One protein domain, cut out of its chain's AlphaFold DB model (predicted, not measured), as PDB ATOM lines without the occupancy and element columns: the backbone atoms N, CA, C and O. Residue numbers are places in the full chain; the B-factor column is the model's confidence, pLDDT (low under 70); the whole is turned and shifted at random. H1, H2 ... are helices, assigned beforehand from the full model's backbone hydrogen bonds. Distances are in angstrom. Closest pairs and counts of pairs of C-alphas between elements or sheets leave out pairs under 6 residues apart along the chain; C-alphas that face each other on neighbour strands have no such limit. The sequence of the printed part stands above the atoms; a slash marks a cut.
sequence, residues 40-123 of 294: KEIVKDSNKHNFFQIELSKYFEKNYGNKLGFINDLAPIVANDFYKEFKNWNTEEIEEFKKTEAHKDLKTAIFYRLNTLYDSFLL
ATOM      1  N   LYS A  40     244.755 212.981 196.979       48.84
ATOM      2  CA  LYS A  40     245.562 214.207 197.064       48.84
ATOM      3  C   LYS A  40     244.807 215.336 197.758       48.84
ATOM      4  O   LYS A  40     245.432 216.088 198.498       48.84
ATOM      5  N   GLU A  41     243.490 215.429 197.582       49.66
ATOM      6  CA  GLU A  41     242.664 216.431 198.268       49.66
ATOM      7  C   GLU A  41     242.457 216.091 199.751       49.66
ATOM      8  O   GLU A  41     242.583 216.970 200.593       49.66
ATOM      9  N   ILE A  42     242.288 214.816 200.130       48.09
ATOM     10  CA  ILE A  42     242.309 214.435 201.557       48.09
ATOM     11  C   ILE A  42     243.668 214.738 202.177       48.09
ATOM     12  O   ILE A  42     243.733 215.230 203.308       48.09
ATOM     13  N   VAL A  43     244.753 214.457 201.445       43.69
ATOM     14  CA  VAL A  43     246.101 214.859 201.845       43.69
ATOM     15  C   VAL A  43     246.139 216.366 202.043       43.69
ATOM     16  O   VAL A  43     246.597 216.736 203.112       43.69
ATOM     17  N   LYS A  44     245.627 217.182 201.094       45.09
ATOM     18  CA  LYS A  44     245.548 218.666 201.070       45.09
ATOM     19  C   LYS A  44     244.732 219.272 202.228       45.09
ATOM     20  O   LYS A  44     245.230 220.167 202.910       45.09
ATOM     21  N   ASP A  45     243.551 218.741 202.524       44.75
ATOM     22  CA  ASP A  45     242.711 219.156 203.660       44.75
ATOM     23  C   ASP A  45     243.351 218.773 204.999       44.75
ATOM     24  O   ASP A  45     243.395 219.560 205.950       44.75
ATOM     25  N   SER A  46     243.959 217.584 205.048       40.00
ATOM     26  CA  SER A  46     244.810 217.153 206.165       40.00
ATOM     27  C   SER A  46     246.169 217.883 206.176       40.00
ATOM     28  O   SER A  46     246.936 217.769 207.137       40.00
ATOM     29  N   ASN A  47     246.466 218.666 205.127       38.44
ATOM     30  CA  ASN A  47     247.750 219.315 204.832       38.44
ATOM     31  C   ASN A  47     247.881 220.731 205.349       38.44
ATOM     32  O   ASN A  47     248.901 221.371 205.087       38.44
ATOM     33  N   LYS A  48     246.979 221.188 206.221       43.69
ATOM     34  CA  LYS A  48     247.351 222.276 207.141       43.69
ATOM     35  C   LYS A  48     248.652 221.959 207.920       43.69
ATOM     36  O   LYS A  48     249.188 222.835 208.597       43.69
ATOM     37  N   HIS A  49     249.185 220.732 207.816       42.09
ATOM     38  CA  HIS A  49     250.382 220.245 208.491       42.09
ATOM     39  C   HIS A  49     251.521 219.652 207.610       42.09
ATOM     40  O   HIS A  49     252.398 219.007 208.185       42.09
ATOM     41  N   ASN A  50     251.615 219.928 206.296       49.12
ATOM     42  CA  ASN A  50     252.771 219.583 205.419       49.12
ATOM     43  C   ASN A  50     253.120 218.073 205.261       49.12
ATOM     44  O   ASN A  50     254.270 217.675 205.448       49.12
ATOM     45  N   PHE A  51     252.169 217.216 204.894       46.47
ATOM     46  CA  PHE A  51     252.430 215.939 204.220       46.47
ATOM     47  C   PHE A  51     252.386 216.130 202.699       46.47
ATOM     48  O   PHE A  51     251.321 216.258 202.099       46.47
ATOM     49  N   PHE A  52     253.547 216.191 202.057       52.22
ATOM     50  CA  PHE A  52     253.648 216.354 200.607       52.22
ATOM     51  C   PHE A  52     253.223 215.078 199.860       52.22
ATOM     52  O   PHE A  52     253.451 213.982 200.350       52.22
ATOM     53  N   GLN A  53     252.559 215.271 198.710       52.03
ATOM     54  CA  GLN A  53     252.354 214.426 197.508       52.03
ATOM     55  C   GLN A  53     252.314 212.877 197.579       52.03
ATOM     56  O   GLN A  53     252.387 212.230 196.534       52.03
ATOM     57  N   ILE A  54     252.160 212.245 198.739       55.78
ATOM     58  CA  ILE A  54     252.084 210.785 198.842       55.78
ATOM     59  C   ILE A  54     250.668 210.302 198.486       55.78
ATOM     60  O   ILE A  54     249.684 210.738 199.078       55.78
ATOM     61  N   GLU A  55     250.579 209.355 197.551       56.94
ATOM     62  CA  GLU A  55     249.350 208.633 197.188       56.94
ATOM     63  C   GLU A  55     248.917 207.712 198.346       56.94
ATOM     64  O   GLU A  55     249.397 206.584 198.484       56.94
ATOM     65  N   LEU A  56     248.072 208.221 199.248       58.72
ATOM     66  CA  LEU A  56     247.714 207.530 200.490       58.72
ATOM     67  C   LEU A  56     246.876 206.266 200.279       58.72
ATOM     68  O   LEU A  56     246.999 205.363 201.113       58.72
ATOM     69  N   SER A  57     246.038 206.164 199.232       54.88
ATOM     70  CA  SER A  57     245.154 204.993 199.104       54.88
ATOM     71  C   SER A  57     245.956 203.727 198.936       54.88
ATOM     72  O   SER A  57     245.685 202.766 199.632       54.88
ATOM     73  N   LYS A  58     247.010 203.723 198.119       63.84
ATOM     74  CA  LYS A  58     247.822 202.529 197.888       63.84
ATOM     75  C   LYS A  58     248.348 201.942 199.194       63.84
ATOM     76  O   LYS A  58     248.366 200.723 199.378       63.84
ATOM     77  N   TYR A  59     248.756 202.804 200.123       69.00
ATOM     78  CA  TYR A  59     249.197 202.390 201.452       69.00
ATOM     79  C   TYR A  59     248.027 202.010 202.349       69.00
ATOM     80  O   TYR A  59     248.151 201.070 203.131       69.00
ATOM     81  N   PHE A  60     246.898 202.702 202.234       69.38
ATOM     82  CA  PHE A  60     245.678 202.378 202.956       69.38
ATOM     83  C   PHE A  60     245.098 201.015 202.545       69.38
ATOM     84  O   PHE A  60     244.829 200.192 203.413       69.38
ATOM     85  N   GLU A  61     244.980 200.731 201.248       68.12
ATOM     86  CA  GLU A  61     244.501 199.468 200.683       68.12
ATOM     87  C   GLU A  61     245.423 198.307 201.028       68.12
ATOM     88  O   GLU A  61     244.978 197.271 201.528       68.12
ATOM     89  N   LYS A  62     246.735 198.503 200.843       75.69
ATOM     90  CA  LYS A  62     247.747 197.523 201.256       75.69
ATOM     91  C   LYS A  62     247.621 197.187 202.744       75.69
ATOM     92  O   LYS A  62     247.868 196.050 203.143       75.69
ATOM     93  N   ASN A  63     247.241 198.167 203.558       73.62
ATOM     94  CA  ASN A  63     247.168 198.049 205.005       73.62
ATOM     95  C   ASN A  63     245.732 198.125 205.541       73.62
ATOM     96  O   ASN A  63     245.541 198.606 206.658       73.62
ATOM     97  N   TYR A  64     244.724 197.637 204.804       72.38
ATOM     98  CA  TYR A  64     243.329 197.699 205.252       72.38
ATOM     99  C   TYR A  64     243.156 197.133 206.668       72.38
ATOM    100  O   TYR A  64     243.386 195.951 206.937       72.38
ATOM    101  N   GLY A  65     242.744 197.997 207.599       68.56
ATOM    102  CA  GLY A  65     242.548 197.640 209.003       68.56
ATOM    103  C   GLY A  65     243.847 197.428 209.797       68.56
ATOM    104  O   GLY A  65     243.772 197.183 210.998       68.56
ATOM    105  N   ASN A  66     245.022 197.560 209.172       80.81
ATOM    106  CA  ASN A  66     246.348 197.460 209.780       80.81
ATOM    107  C   ASN A  66     247.018 198.840 209.886       80.81
ATOM    108  O   ASN A  66     247.944 199.187 209.155       80.81
ATOM    109  N   LYS A  67     246.577 199.615 210.875       82.94
ATOM    110  CA  LYS A  67     247.085 200.963 211.155       82.94
ATOM    111  C   LYS A  67     248.603 201.037 211.352       82.94
ATOM    112  O   LYS A  67     249.245 201.955 210.853       82.94
ATOM    113  N   LEU A  68     249.188 200.075 212.070       85.31
ATOM    114  CA  LEU A  68     250.640 200.035 212.287       85.31
ATOM    115  C   LEU A  68     251.394 199.777 210.980       85.31
ATOM    116  O   LEU A  68     252.422 200.405 210.747       85.31
ATOM    117  N   GLY A  69     250.871 198.904 210.115       85.31
ATOM    118  CA  GLY A  69     251.413 198.685 208.773       85.31
ATOM    119  C   GLY A  69     251.397 199.958 207.925       85.31
ATOM    120  O   GLY A  69     252.429 200.328 207.373       85.31
ATOM    121  N   PHE A  70     250.273 200.687 207.923       84.31
ATOM    122  CA  PHE A  70     250.144 201.974 207.228       84.31
ATOM    123  C   PHE A  70     251.208 202.985 207.682       84.31
ATOM    124  O   PHE A  70     251.900 203.576 206.855       84.31
ATOM    125  N   ILE A  71     251.381 203.152 208.998       85.44
ATOM    126  CA  ILE A  71     252.362 204.099 209.545       85.44
ATOM    127  C   ILE A  71     253.794 203.658 209.218       85.44
ATOM    128  O   ILE A  71     254.609 204.489 208.822       85.44
ATOM    129  N   ASN A  72     254.106 202.369 209.361       88.00
ATOM    130  CA  ASN A  72     255.451 201.847 209.117       88.00
ATOM    131  C   ASN A  72     255.872 201.953 207.648       88.00
ATOM    132  O   ASN A  72     257.042 202.210 207.378       88.00
ATOM    133  N   ASP A  73     254.933 201.783 206.715       84.94
ATOM    134  CA  ASP A  73     255.201 201.948 205.287       84.94
ATOM    135  C   ASP A  73     255.449 203.423 204.914       84.94
ATOM    136  O   ASP A  73     256.308 203.715 204.083       84.94
ATOM    137  N   LEU A  74     254.719 204.359 205.536       83.19
ATOM    138  CA  LEU A  74     254.746 205.780 205.175       83.19
ATOM    139  C   LEU A  74     255.796 206.610 205.916       83.19
ATOM    140  O   LEU A  74     256.351 207.550 205.345       83.19
ATOM    141  N   ALA A  75     256.096 206.289 207.175       84.69
ATOM    142  CA  ALA A  75     257.003 207.086 207.998       84.69
ATOM    143  C   ALA A  75     258.405 207.283 207.377       84.69
ATOM    144  O   ALA A  75     258.916 208.403 207.447       84.69
ATOM    145  N   PRO A  76     259.035 206.272 206.736       85.00
ATOM    146  CA  PRO A  76     260.322 206.458 206.065       85.00
ATOM    147  C   PRO A  76     260.252 207.403 204.861       85.00
ATOM    148  O   PRO A  76     261.213 208.126 204.604       85.00
ATOM    149  N   ILE A  77     259.132 207.405 204.133       82.25
ATOM    150  CA  ILE A  77     258.923 208.253 202.952       82.25
ATOM    151  C   ILE A  77     258.821 209.711 203.399       82.25
ATOM    152  O   ILE A  77     259.637 210.529 202.996       82.25
ATOM    153  N   VAL A  78     257.930 209.991 204.356       77.25
ATOM    154  CA  VAL A  78     257.754 211.337 204.927       77.25
ATOM    155  C   VAL A  78     259.061 211.876 205.517       77.25
ATOM    156  O   VAL A  78     259.386 213.052 205.360       77.25
ATOM    157  N   ALA A  79     259.825 211.028 206.210       80.00
ATOM    158  CA  ALA A  79     261.115 211.427 206.762       80.00
ATOM    159  C   ALA A  79     262.112 211.813 205.656       80.00
ATOM    160  O   ALA A  79     262.796 212.826 205.780       80.00
ATOM    161  N   ASN A  80     262.170 211.039 204.568       80.00
ATOM    162  CA  ASN A  80     263.034 211.336 203.427       80.00
ATOM    163  C   ASN A  80     262.656 212.645 202.726       80.00
ATOM    164  O   ASN A  80     263.559 213.413 202.390       80.00
ATOM    165  N   ASP A  81     261.365 212.918 202.557       74.88
ATOM    166  CA  ASP A  81     260.883 214.163 201.950       74.88
ATOM    167  C   ASP A  81     261.252 215.369 202.826       74.88
ATOM    168  O   ASP A  81     261.783 216.366 202.339       74.88
ATOM    169  N   PHE A  82     261.109 215.250 204.152       75.12
ATOM    170  CA  PHE A  82     261.573 216.279 205.088       75.12
ATOM    171  C   PHE A  82     263.075 216.577 204.931       75.12
ATOM    172  O   PHE A  82     263.479 217.744 204.926       75.12
ATOM    173  N   TYR A  83     263.917 215.549 204.786       75.12
ATOM    174  CA  TYR A  83     265.358 215.753 204.616       75.12
ATOM    175  C   TYR A  83     265.702 216.423 203.285       75.12
ATOM    176  O   TYR A  83     266.505 217.359 203.255       75.12
ATOM    177  N   LYS A  84     265.113 215.930 202.192       70.44
ATOM    178  CA  LYS A  84     265.503 216.298 200.829       70.44
ATOM    179  C   LYS A  84     264.843 217.570 200.328       70.44
ATOM    180  O   LYS A  84     265.505 218.325 199.638       70.44
ATOM    181  N   GLU A  85     263.577 217.790 200.659       68.00
ATOM    182  CA  GLU A  85     262.786 218.885 200.087       68.00
ATOM    183  C   GLU A  85     262.687 220.079 201.033       68.00
ATOM    184  O   GLU A  85     262.709 221.227 200.596       68.00
ATOM    185  N   PHE A  86     262.593 219.831 202.344       63.88
ATOM    186  CA  PHE A  86     262.428 220.912 203.319       63.88
ATOM    187  C   PHE A  86     263.760 221.435 203.863       63.88
ATOM    188  O   PHE A  86     263.913 222.635 204.094       63.88
ATOM    189  N   LYS A  87     264.725 220.545 204.107       72.75
ATOM    190  CA  LYS A  87     266.041 220.921 204.643       72.75
ATOM    191  C   LYS A  87     267.148 221.000 203.597       72.75
ATOM    192  O   LYS A  87     268.154 221.645 203.882       72.75
ATOM    193  N   ASN A  88     266.956 220.408 202.414       78.75
ATOM    194  CA  ASN A  88     267.977 220.279 201.369       78.75
ATOM    195  C   ASN A  88     269.304 219.697 201.893       78.75
ATOM    196  O   ASN A  88     270.380 220.107 201.457       78.75
ATOM    197  N   TRP A  89     269.238 218.765 202.847       84.12
ATOM    198  CA  TRP A  89     270.435 218.183 203.447       84.12
ATOM    199  C   TRP A  89     271.107 217.165 202.529       84.12
ATOM    200  O   TRP A  89     270.451 216.372 201.848       84.12
ATOM    201  N   ASN A  90     272.436 217.151 202.561       87.75
ATOM    202  CA  ASN A  90     273.246 216.112 201.946       87.75
ATOM    203  C   ASN A  90     273.270 214.833 202.810       87.75
ATOM    204  O   ASN A  90     272.742 214.781 203.922       87.75
ATOM    205  N   THR A  91     273.872 213.761 202.293       89.44
ATOM    206  CA  THR A  91     273.879 212.456 202.973       89.44
ATOM    207  C   THR A  91     274.562 212.487 204.343       89.44
ATOM    208  O   THR A  91     274.061 211.855 205.270       89.44
ATOM    209  N   GLU A  92     275.667 213.215 204.497       90.69
ATOM    210  CA  GLU A  92     276.410 213.287 205.762       90.69
ATOM    211  C   GLU A  92     275.609 214.041 206.829       90.69
ATOM    212  O   GLU A  92     275.434 213.539 207.939       90.69
ATOM    213  N   GLU A  93     275.019 215.180 206.460       87.81
ATOM    214  CA  GLU A  93     274.141 215.978 207.326       87.81
ATOM    215  C   GLU A  93     272.936 215.164 207.823       87.81
ATOM    216  O   GLU A  93     272.555 215.241 208.995       87.81
ATOM    217  N   ILE A  94     272.355 214.327 206.957       87.12
ATOM    218  CA  ILE A  94     271.258 213.422 207.325       87.12
ATOM    219  C   ILE A  94     271.726 212.376 208.347       87.12
ATOM    220  O   ILE A  94     271.029 212.126 209.335       87.12
ATOM    221  N   GLU A  95     272.880 211.742 208.126       91.44
ATOM    222  CA  GLU A  95     273.413 210.711 209.028       91.44
ATOM    223  C   GLU A  95     273.820 211.273 210.397       91.44
ATOM    224  O   GLU A  95     273.675 210.591 211.417       91.44
ATOM    225  N   GLU A  96     274.273 212.524 210.455       89.69
ATOM    226  CA  GLU A  96     274.497 213.224 211.719       89.69
ATOM    227  C   GLU A  96     273.182 213.570 212.415       89.69
ATOM    228  O   GLU A  96     273.003 213.235 213.592       89.69
ATOM    229  N   PHE A  97     272.219 214.150 211.693       85.69
ATOM    230  CA  PHE A  97     270.915 214.486 212.253       85.69
ATOM    231  C   PHE A  97     270.219 213.263 212.853       85.69
ATOM    232  O   PHE A  97     269.656 213.351 213.947       85.69
ATOM    233  N   LYS A  98     270.316 212.098 212.199       88.19
ATOM    234  CA  LYS A  98     269.706 210.843 212.664       88.19
ATOM    235  C   LYS A  98     270.135 210.414 214.074       88.19
ATOM    236  O   LYS A  98     269.409 209.646 214.713       88.19
ATOM    237  N   LYS A  99     271.277 210.905 214.567       92.69
ATOM    238  CA  LYS A  99     271.824 210.603 215.901       92.69
ATOM    239  C   LYS A  99     271.326 211.560 216.992       92.69
ATOM    240  O   LYS A  99     271.568 211.310 218.169       92.69
ATOM    241  N   THR A 100     270.650 212.645 216.618       88.75
ATOM    242  CA  THR A 100     270.205 213.701 217.540       88.75
ATOM    243  C   THR A 100     268.876 213.371 218.225       88.75
ATOM    244  O   THR A 100     268.087 212.561 217.734       88.75
ATOM    245  N   GLU A 101     268.585 214.047 219.342       86.81
ATOM    246  CA  GLU A 101     267.268 213.964 219.992       86.81
ATOM    247  C   GLU A 101     266.160 214.555 219.104       86.81
ATOM    248  O   GLU A 101     265.095 213.961 218.962       86.81
ATOM    249  N   ALA A 102     266.461 215.636 218.377       73.50
ATOM    250  CA  ALA A 102     265.532 216.264 217.436       73.50
ATOM    251  C   ALA A 102     265.042 215.301 216.336       73.50
ATOM    252  O   ALA A 102     263.919 215.423 215.843       73.50
ATOM    253  N   HIS A 103     265.849 214.309 215.954       83.56
ATOM    254  CA  HIS A 103     265.412 213.265 215.031       83.56
ATOM    255  C   HIS A 103     264.415 212.277 215.659       83.56
ATOM    256  O   HIS A 103     263.506 211.802 214.971       83.56
ATOM    257  N   LYS A 104     264.536 211.974 216.957       76.50
ATOM    258  CA  LYS A 104     263.530 211.169 217.669       76.50
ATOM    259  C   LYS A 104     262.208 211.924 217.783       76.50
ATOM    260  O   LYS A 104     261.151 211.325 217.565       76.50
ATOM    261  N   ASP A 105     262.269 213.231 218.026       70.88
ATOM    262  CA  ASP A 105     261.093 214.104 218.028       70.88
ATOM    263  C   ASP A 105     260.423 214.139 216.651       70.88
ATOM    264  O   ASP A 105     259.206 213.972 216.554       70.88
ATOM    265  N   LEU A 106     261.209 214.249 215.570       79.25
ATOM    266  CA  LEU A 106     260.698 214.167 214.198       79.25
ATOM    267  C   LEU A 106     259.960 212.845 213.950       79.25
ATOM    268  O   LEU A 106     258.829 212.858 213.470       79.25
ATOM    269  N   LYS A 107     260.568 211.702 214.295       81.94
ATOM    270  CA  LYS A 107     259.930 210.382 214.134       81.94
ATOM    271  C   LYS A 107     258.616 210.285 214.901       81.94
ATOM    272  O   LYS A 107     257.627 209.784 214.369       81.94
ATOM    273  N   THR A 108     258.604 210.788 216.130       77.06
ATOM    274  CA  THR A 108     257.417 210.815 216.986       77.06
ATOM    275  C   THR A 108     256.320 211.684 216.368       77.06
ATOM    276  O   THR A 108     255.175 211.248 216.260       77.06
ATOM    277  N   ALA A 109     256.668 212.875 215.877       73.56
ATOM    278  CA  ALA A 109     255.737 213.768 215.199       73.56
ATOM    279  C   ALA A 109     255.157 213.143 213.919       73.56
ATOM    280  O   ALA A 109     253.944 213.202 213.714       73.56
ATOM    281  N   ILE A 110     255.991 212.505 213.088       80.62
ATOM    282  CA  ILE A 110     255.551 211.780 211.884       80.62
ATOM    283  C   ILE A 110     254.564 210.672 212.266       80.62
ATOM    284  O   ILE A 110     253.482 210.594 211.686       80.62
ATOM    285  N   PHE A 111     254.894 209.860 213.275       83.44
ATOM    286  CA  PHE A 111     254.031 208.776 213.742       83.44
ATOM    287  C   PHE A 111     252.658 209.289 214.192       83.44
ATOM    288  O   PHE A 111     251.635 208.796 213.719       83.44
ATOM    289  N   TYR A 112     252.621 210.292 215.078       74.56
ATOM    290  CA  TYR A 112     251.364 210.851 215.586       74.56
ATOM    291  C   TYR A 112     250.488 211.412 214.475       74.56
ATOM    292  O   TYR A 112     249.278 211.211 214.473       74.56
ATOM    293  N   ARG A 113     251.096 212.087 213.508       74.06
ATOM    294  CA  ARG A 113     250.360 212.698 212.410       74.06
ATOM    295  C   ARG A 113     249.820 211.672 211.411       74.06
ATOM    296  O   ARG A 113     248.658 211.769 211.037       74.06
ATOM    297  N   LEU A 114     250.613 210.669 211.023       79.06
ATOM    298  CA  LEU A 114     250.139 209.569 210.167       79.06
ATOM    299  C   LEU A 114     249.029 208.764 210.848       79.06
ATOM    300  O   LEU A 114     248.085 208.319 210.201       79.06
ATOM    301  N   ASN A 115     249.123 208.613 212.168       80.31
ATOM    302  CA  ASN A 115     248.079 208.032 212.997       80.31
ATOM    303  C   ASN A 115     246.766 208.844 212.904       80.31
ATOM    304  O   ASN A 115     245.728 208.267 212.576       80.31
ATOM    305  N   THR A 116     246.816 210.165 213.112       74.19
ATOM    306  CA  THR A 116     245.649 211.051 212.956       74.19
ATOM    307  C   THR A 116     245.065 210.982 211.548       74.19
ATOM    308  O   THR A 116     243.860 210.823 211.398       74.19
ATOM    309  N   LEU A 117     245.915 211.033 210.522       73.88
ATOM    310  CA  LEU A 117     245.511 210.946 209.119       73.88
ATOM    311  C   LEU A 117     244.760 209.645 208.810       73.88
ATOM    312  O   LEU A 117     243.704 209.681 208.183       73.88
ATOM    313  N   TYR A 118     245.274 208.504 209.280       76.56
ATOM    314  CA  TYR A 118     244.629 207.203 209.100       76.56
ATOM    315  C   TYR A 118     243.233 207.163 209.735       76.56
ATOM    316  O   TYR A 118     242.282 206.671 209.126       76.56
ATOM    317  N   ASP A 119     243.097 207.694 210.952       73.94
ATOM    318  CA  ASP A 119     241.807 207.735 211.641       73.94
ATOM    319  C   ASP A 119     240.829 208.704 210.964       73.94
ATOM    320  O   ASP A 119     239.666 208.349 210.783       73.94
ATOM    321  N   SER A 120     241.289 209.885 210.539       68.25
ATOM    322  CA  SER A 120     240.480 210.869 209.812       68.25
ATOM    323  C   SER A 120     239.980 210.333 208.472       68.25
ATOM    324  O   SER A 120     238.804 210.496 208.145       68.25
ATOM    325  N   PHE A 121     240.841 209.645 207.716       67.56
ATOM    326  CA  PHE A 121     240.459 209.011 206.455       67.56
ATOM    327  C   PHE A 121     239.328 207.993 206.662       67.56
ATOM    328  O   PHE A 121     238.357 207.981 205.910       67.56
ATOM    329  N   LEU A 122     239.407 207.188 207.725       69.75
ATOM    330  CA  LEU A 122     238.442 206.129 208.032       69.75
ATOM    331  C   LEU A 122     237.031 206.593 208.424       69.75
ATOM    332  O   LEU A 122     236.135 205.752 208.467       69.75
ATOM    333  N   LEU A 123     236.821 207.870 208.751       66.69
ATOM    334  CA  LEU A 123     235.532 208.351 209.264       66.69
ATOM    335  C   LEU A 123     234.509 208.607 208.150       66.69
ATOM    336  O   LEU A 123     233.439 207.998 208.118       66.69
TER     337      LEU A 123
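AT A GLANCE: This is residues 40 to 123 of the 294 residues of an uncharacterized protein of Enterococcus faecium (UniProt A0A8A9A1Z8). Helices H3, kinked, and H5 cross as an X; H1 and H2 are near H5's last part, H4 near its first end. The printed part has 84 residues with five named helices, H1 to H5: all helix. It is compact but elongated, 39 by 23 by 19 A, radius of gyration of the C-alphas 13.3 A.

HOW THE PARTS SIT: H1, residues 40 to 49, and H4, residues 91 to 97, touch no helix. H3, residues 67 to 86, touches H2, residues 56 to 62, with residues 70 to 74 alone, a hairpin, closest C-alphas Phe 70 and Tyr 59, 5.9 A apart. H5, residues 101 to 123, touches H3 at a steep tilt of 54 degrees, closest C-alphas Leu 114 and Ile 71, 5.9 A apart. Every O i to N i+4 pair is within hydrogen-bond range in H2 and H4.

IN THESE COORDINATES: H1 begins at C-alpha 40 (245.562, 214.207, 197.064); H5, 34.0 A long, ends at C-alpha 123 (235.532, 208.351, 209.264).

THE WHOLE: The printed part has no cut; pLDDT is under 70 for 29 residues, among them 40 to 61.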